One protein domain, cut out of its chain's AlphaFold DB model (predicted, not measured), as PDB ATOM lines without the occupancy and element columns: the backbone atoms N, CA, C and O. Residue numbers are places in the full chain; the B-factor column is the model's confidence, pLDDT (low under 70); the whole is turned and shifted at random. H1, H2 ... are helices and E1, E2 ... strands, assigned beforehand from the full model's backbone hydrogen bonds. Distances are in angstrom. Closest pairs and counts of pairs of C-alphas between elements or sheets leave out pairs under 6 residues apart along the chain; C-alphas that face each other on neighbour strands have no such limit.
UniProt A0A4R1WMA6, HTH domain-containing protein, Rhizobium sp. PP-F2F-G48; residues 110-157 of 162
ATOM      1  N   SER A 110      29.986 -43.494  13.538       88.25
ATOM      2  CA  SER A 110      30.677 -44.319  14.525       88.25
ATOM      3  C   SER A 110      32.147 -43.903  14.634       88.25
ATOM      4  O   SER A 110      32.657 -43.752  15.752       88.25
ATOM      5  N   GLU A 111      32.786 -43.592  13.501       89.44
ATOM      6  CA  GLU A 111      34.143 -43.052  13.435       89.44
ATOM      7  C   GLU A 111      34.214 -41.664  14.080       89.44
ATOM      8  O   GLU A 111      35.079 -41.415  14.924       89.44
ATOM      9  N   VAL A 112      33.255 -40.783  13.774       90.25
ATOM     10  CA  VAL A 112      33.184 -39.446  14.382       90.25
ATOM     11  C   VAL A 112      33.063 -39.546  15.906       90.25
ATOM     12  O   VAL A 112      33.861 -38.955  16.634       90.25
ATOM     13  N   ARG A 113      32.126 -40.347  16.428       91.00
ATOM     14  CA  ARG A 113      31.970 -40.546  17.881       91.00
ATOM     15  C   ARG A 113      33.207 -41.165  18.518       91.00
ATOM     16  O   ARG A 113      33.556 -40.824  19.647       91.00
ATOM     17  N   ARG A 114      33.856 -42.093  17.819       92.12
ATOM     18  CA  ARG A 114      35.099 -42.712  18.272       92.12
ATOM     19  C   ARG A 114      36.214 -41.668  18.381       92.12
ATOM     20  O   ARG A 114      36.885 -41.620  19.406       92.12
ATOM     21  N   SER A 115      36.363 -40.798  17.384       93.31
ATOM     22  CA  SER A 115      37.358 -39.721  17.406       93.31
ATOM     23  C   SER A 115      37.119 -38.707  18.529       93.31
ATOM     24  O   SER A 115      38.084 -38.294  19.162       93.31
ATOM     25  N   LEU A 116      35.856 -38.393  18.850       92.69
ATOM     26  CA  LEU A 116      35.495 -37.571  20.010       92.69
ATOM     27  C   LEU A 116      35.931 -38.225  21.329       92.69
ATOM     28  O   LEU A 116      36.569 -37.572  22.149       92.69
ATOM     29  N   ARG A 117      35.633 -39.519  21.527       92.50
ATOM     30  CA  ARG A 117      36.014 -40.251  22.754       92.50
ATOM     31  C   ARG A 117      37.523 -40.391  22.922       92.50
ATOM     32  O   ARG A 117      38.025 -40.296  24.032       92.50
ATOM     33  N   GLU A 118      38.230 -40.645  21.828       95.75
ATOM     34  CA  GLU A 118      39.675 -40.900  21.830       95.75
ATOM     35  C   GLU A 118      40.495 -39.637  21.506       95.75
ATOM     36  O   GLU A 118      41.692 -39.734  21.249       95.75
ATOM     37  N   GLN A 119      39.852 -38.463  21.488       91.44
ATOM     38  CA  GLN A 119      40.458 -37.153  21.212       91.44
ATOM     39  C   GLN A 119      41.337 -37.127  19.948       91.44
ATOM     40  O   GLN A 119      42.393 -36.490  19.900       91.44
ATOM     41  N   ARG A 120      40.905 -37.827  18.894       93.62
ATOM     42  CA  ARG A 120      41.632 -37.913  17.625       93.62
ATOM     43  C   ARG A 120      41.168 -36.869  16.622       93.62
ATOM     44  O   ARG A 120      39.994 -36.525  16.547       93.62
ATOM     45  N   LYS A 121      42.113 -36.417  15.796       92.88
ATOM     46  CA  LYS A 121      41.822 -35.592  14.620       92.88
ATOM     47  C   LYS A 121      41.097 -36.419  13.560       92.88
ATOM     48  O   LYS A 121      41.382 -37.606  13.404       92.88
ATOM     49  N   LEU A 122      40.236 -35.764  12.796       90.75
ATOM     50  CA  LEU A 122      39.601 -36.329  11.610       90.75
ATOM     51  C   LEU A 122      40.172 -35.671  10.359       90.75
ATOM     52  O   LEU A 122      40.504 -34.486  10.369       90.75
ATOM     53  N   ARG A 123      40.263 -36.443   9.276       90.38
ATOM     54  CA  ARG A 123      40.516 -35.908   7.939       90.38
ATOM     55  C   ARG A 123      39.208 -35.939   7.168       90.38
ATOM     56  O   ARG A 123      38.680 -37.019   6.932       90.38
ATOM     57  N   ILE A 124      38.705 -34.776   6.787       87.19
ATOM     58  CA  ILE A 124      37.420 -34.633   6.103       87.19
ATOM     59  C   ILE A 124      37.613 -34.065   4.699       87.19
ATOM     60  O   ILE A 124      38.632 -33.443   4.410       87.19
ATOM     61  N   THR A 125      36.630 -34.278   3.829       85.44
ATOM     62  CA  THR A 125      36.524 -33.574   2.543       85.44
ATOM     63  C   THR A 125      35.273 -32.716   2.610       85.44
ATOM     64  O   THR A 125      34.185 -33.238   2.862       85.44
ATOM     65  N   LEU A 126      35.428 -31.404   2.457       78.38
ATOM     66  CA  LEU A 126      34.303 -30.479   2.466       78.38
ATOM     67  C   LEU A 126      33.711 -30.385   1.057       78.38
ATOM     68  O   LEU A 126      34.401 -30.057   0.097       78.38
ATOM     69  N   SER A 127      32.409 -30.634   0.947       76.00
ATOM     70  CA  SER A 127      31.641 -30.384  -0.272       76.00
ATOM     71  C   SER A 127      30.662 -29.253   0.009       76.00
ATOM     72  O   SER A 127      29.612 -29.462   0.620       76.00
ATOM     73  N   LEU A 128      31.003 -28.040  -0.416       74.00
ATOM     74  CA  LEU A 128      30.064 -26.920  -0.423       74.00
ATOM     75  C   LEU A 128      29.340 -26.917  -1.769       74.00
ATOM     76  O   LEU A 128      29.924 -27.305  -2.775       74.00
ATOM     77  N   LYS A 129      28.073 -26.477  -1.808       67.12
ATOM     78  CA  LYS A 129      27.179 -26.618  -2.981       67.12
ATOM     79  C   LYS A 129      27.718 -26.083  -4.323       67.12
ATOM     80  O   LYS A 129      27.074 -26.328  -5.330       67.12
ATOM     81  N   HIS A 130      28.858 -25.397  -4.359       58.94
ATOM     82  CA  HIS A 130      29.489 -24.892  -5.581       58.94
ATOM     83  C   HIS A 130      31.032 -24.893  -5.515       58.94
ATOM     84  O   HIS A 130      31.668 -24.217  -6.317       58.94
ATOM     85  N   VAL A 131      31.639 -25.602  -4.549       63.22
ATOM     86  CA  VAL A 131      33.101 -25.677  -4.378       63.22
ATOM     87  C   VAL A 131      33.474 -27.052  -3.816       63.22
ATOM     88  O   VAL A 131      33.118 -27.371  -2.678       63.22
ATOM     89  N   GLU A 132      34.210 -27.848  -4.593       62.56
ATOM     90  CA  GLU A 132      34.977 -28.966  -4.038       62.56
ATOM     91  C   GLU A 132      36.178 -28.382  -3.299       62.56
ATOM     92  O   GLU A 132      37.121 -27.869  -3.904       62.56
ATOM     93  N   LEU A 133      36.111 -28.399  -1.972       67.25
ATOM     94  CA  LEU A 133      37.232 -27.999  -1.139       67.25
ATOM     95  C   LEU A 133      38.155 -29.198  -0.920       67.25
ATOM     96  O   LEU A 133      37.741 -30.360  -0.927       67.25
ATOM     97  N   GLY A 134      39.438 -28.896  -0.725       72.31
ATOM     98  CA  GLY A 134      40.457 -29.899  -0.450       72.31
ATOM     99  C   GLY A 134      40.217 -30.662   0.856       72.31
ATOM    100  O   GLY A 134      39.324 -30.366   1.648       72.31
ATOM    101  N   LYS A 135      41.055 -31.673   1.095       82.62
ATOM    102  CA  LYS A 135      41.032 -32.433   2.350       82.62
ATOM    103  C   LYS A 135      41.482 -31.540   3.507       82.62
ATOM    104  O   LYS A 135      42.573 -30.978   3.451       82.62
ATOM    105  N   GLU A 136      40.699 -31.497   4.579       85.12
ATOM    106  CA  GLU A 136      41.006 -30.724   5.784       85.12
ATOM    107  C   GLU A 136      41.251 -31.637   6.985       85.12
ATOM    108  O   GLU A 136      40.651 -32.707   7.107       85.12
ATOM    109  N   ILE A 137      42.136 -31.210   7.889       89.75
ATOM    110  CA  ILE A 137      42.331 -31.854   9.188       89.75
ATOM    111  C   ILE A 137      41.611 -31.023  10.242       89.75
ATOM    112  O   ILE A 137      41.871 -29.829  10.396       89.75
ATOM    113  N   ILE A 138      40.729 -31.681  10.986       90.69
ATOM    114  CA  ILE A 138      39.864 -31.038  11.965       90.69
ATOM    115  C   ILE A 138      39.971 -31.736  13.329       90.69
ATOM    116  O   ILE A 138      40.216 -32.945  13.408       90.69
ATOM    117  N   ARG A 139      39.801 -30.984  14.421       91.69
ATOM    118  CA  ARG A 139      39.681 -31.528  15.785       91.69
ATOM    119  C   ARG A 139      38.228 -31.450  16.247       91.69
ATOM    120  O   ARG A 139      37.784 -30.353  16.597       91.69
ATOM    121  N   PRO A 140      37.501 -32.577  16.264       91.50
ATOM    122  CA  PRO A 140      36.093 -32.569  16.618       91.50
ATOM    123  C   PRO A 140      35.917 -32.218  18.100       91.50
ATOM    124  O   PRO A 140      36.629 -32.731  18.960       91.50
ATOM    125  N   ILE A 141      34.960 -31.335  18.380       92.00
ATOM    126  CA  ILE A 141      34.622 -30.853  19.727       92.00
ATOM    127  C   ILE A 141      33.265 -31.417  20.151       92.00
ATOM    128  O   ILE A 141      33.102 -31.884  21.274       92.00
ATOM    129  N   MET A 142      32.285 -31.401  19.242       90.88
ATOM    130  CA  MET A 142      30.922 -31.848  19.523       90.88
ATOM    131  C   MET A 142      30.263 -32.405  18.262       90.88
ATOM    132  O   MET A 142      30.404 -31.836  17.182       90.88
ATOM    133  N   LEU A 143      29.488 -33.478  18.421       89.06
ATOM    134  CA  LEU A 143      28.523 -33.943  17.427       89.06
ATOM    135  C   LEU A 143      27.117 -33.545  17.889       89.06
ATOM    136  O   LEU A 143      26.685 -33.952  18.965       89.06
ATOM    137  N   GLY A 144      26.427 -32.740  17.087       85.12
ATOM    138  CA  GLY A 144      25.083 -32.245  17.357       85.12
ATOM    139  C   GLY A 144      24.056 -32.786  16.367       85.12
ATOM    140  O   GLY A 144      24.344 -32.979  15.182       85.12
ATOM    141  N   PHE A 145      22.833 -32.975  16.853       82.31
ATOM    142  CA  PHE A 145      21.689 -33.392  16.051       82.31
ATOM    143  C   PHE A 145      20.570 -32.355  16.206       82.31
ATOM    144  O   PHE A 145      20.027 -32.188  17.296       82.31
ATOM    145  N   ILE A 146      20.245 -31.635  15.130       78.12
ATOM    146  CA  ILE A 146      19.137 -30.668  15.086       78.12
ATOM    147  C   ILE A 146      18.280 -31.051  13.891       78.12
ATOM    148  O   ILE A 146      18.702 -30.872  12.753       78.12
ATOM    149  N   GLU A 147      17.101 -31.612  14.144       69.94
ATOM    150  CA  GLU A 147      16.283 -32.256  13.114       69.94
ATOM    151  C   GLU A 147      16.042 -31.362  11.886       69.94
ATOM    152  O   GLU A 147      15.702 -30.188  12.037       69.94
ATOM    153  N   PRO A 148      16.208 -31.892  10.656       70.94
ATOM    154  CA  PRO A 148      16.675 -33.239  10.277       70.94
ATOM    155  C   PRO A 148      18.206 -33.351  10.101       70.94
ATOM    156  O   PRO A 148      18.708 -34.335   9.561       70.94
ATOM    157  N   LYS A 149      18.965 -32.321  10.476       75.81
ATOM    158  CA  LYS A 149      20.384 -32.159  10.155       75.81
ATOM    159  C   LYS A 149      21.307 -32.619  11.286       75.81
ATOM    160  O   LYS A 149      20.990 -32.581  12.475       75.81
ATOM    161  N   ARG A 150      22.507 -33.026  10.886       83.25
ATOM    162  CA  ARG A 150      23.623 -33.378  11.769       83.25
ATOM    163  C   ARG A 150      24.709 -32.329  11.587       83.25
ATOM    164  O   ARG A 150      24.953 -31.901  10.460       83.25
ATOM    165  N   PHE A 151      25.360 -31.934  12.672       86.56
ATOM    166  CA  PHE A 151      26.428 -30.938  12.648       86.56
ATOM    167  C   PHE A 151      27.591 -31.414  13.501       86.56
ATOM    168  O   PHE A 151      27.390 -32.026  14.547       86.56
ATOM    169  N   ILE A 152      28.808 -31.098  13.077       87.94
ATOM    170  CA  ILE A 152      30.005 -31.298  13.882       87.94
ATOM    171  C   ILE A 152      30.616 -29.931  14.172       87.94
ATOM    172  O   ILE A 152      30.922 -29.174  13.254       87.94
ATOM    173  N   ALA A 153      30.752 -29.594  15.451       89.88
ATOM    174  CA  ALA A 153      31.543 -28.447  15.867       89.88
ATOM    175  C   ALA A 153      32.995 -28.903  15.966       89.88
ATOM    176  O   ALA A 153      33.292 -29.928  16.587       89.88
ATOM    177  N   THR A 154      33.896 -28.165  15.332       90.12
ATOM    178  CA  THR A 154      35.289 -28.570  15.206       90.12
ATOM    179  C   THR A 154      36.213 -27.367  15.185       90.12
ATOM    180  O   THR A 154      35.830 -26.292  14.734       90.12
ATOM    181  N   TRP A 155      37.455 -27.569  15.617       87.56
ATOM    182  CA  TRP A 155      38.544 -26.647  15.324       87.56
ATOM    183  C   TRP A 155      39.166 -27.010  13.971       87.56
ATOM    184  O   TRP A 155      39.529 -28.174  13.765       87.56
ATOM    185  N   CYS A 156      39.274 -26.049  13.053       81.06
ATOM    186  CA  CYS A 156      39.960 -26.234  11.773       81.06
ATOM    187  C   CYS A 156      41.426 -25.793  11.903       81.06
ATOM    188  O   CYS A 156      41.705 -24.706  12.398       81.06
ATOM    189  N   GLU A 157      42.375 -26.634  11.477       72.94
ATOM    190  CA  GLU A 157      43.813 -26.314  11.553       72.94
ATOM    191  C   GLU A 157      44.334 -25.511  10.341       72.94
ATOM    192  O   GLU A 157      45.526 -25.205  10.292       72.94
TER     193      GLU A 157
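This is residues 110 to 157 of the 162 residues of the protein "HTH domain-containing protein" of Rhizobium sp. PP-F2F-G48 (UniProt A0A4R1WMA6). Two strand hairpins, E1 with E2 and E2 with E3, share the long strand E2, which bends sharply so that they form the two arms of a V; the short helix H1 packs on E2 near the bend. The tip of the E2 and E3 arm, residues 145 to 150, sticks out. The printed part has 48 residues, with H1, E1, E2 and E3 in that order along the chain; the sheet runs E1, E2, E3, antiparallel throughout, and the class is mixed, helices and strands. The whole is only just compact, close to loose, with a radius of gyration of the C-alphas of 11.5 A and spans of 32 by 27 by 17 A.

H1, residues 110 to 117, begins at C-alpha 110 (30.677, -44.319, 14.525) and is 10.6 A long. E1, residues 122 to 128, measures 18.0 A. E2, residues 131 to 146, measures 24.5 A and bends by 112 degrees at residue 139. E3, residues 149 to 156, measures 20.5 A and ends at C-alpha 156 (39.960, -26.234, 11.773).

H1 is on the sheet at a height of 7.8 A; its closest C-alphas to E2 are those of Leu 116 and Pro 140, 6.1 A apart. It lies only just over E2, with 3 C-alphas falling on that strand, and runs across the strands, at 66 degrees to E2 on the local plane. In H1 every O i to N i+4 pair is within hydrogen-bond range. E1, E2 and E3 form a meander, each strand the antiparallel neighbour of the one before. The pairing is staggered: E2 pairs with E1 over residues 131 to 138, where N 124 and O 136 are 2.9 A apart, and with E3 over residues 138 to 146, where N 144 and O 151 are 2.8 A apart. E1 and E3 are edge strands and stay apart.

The farthest C-alphas, those of Glu 118 and His 130, are 33.3 A apart. The printed part has no cut, and its three links are tight. The mean pLDDT of the printed part is 83.8; residues 129 to 133 and residue 147 are under 70.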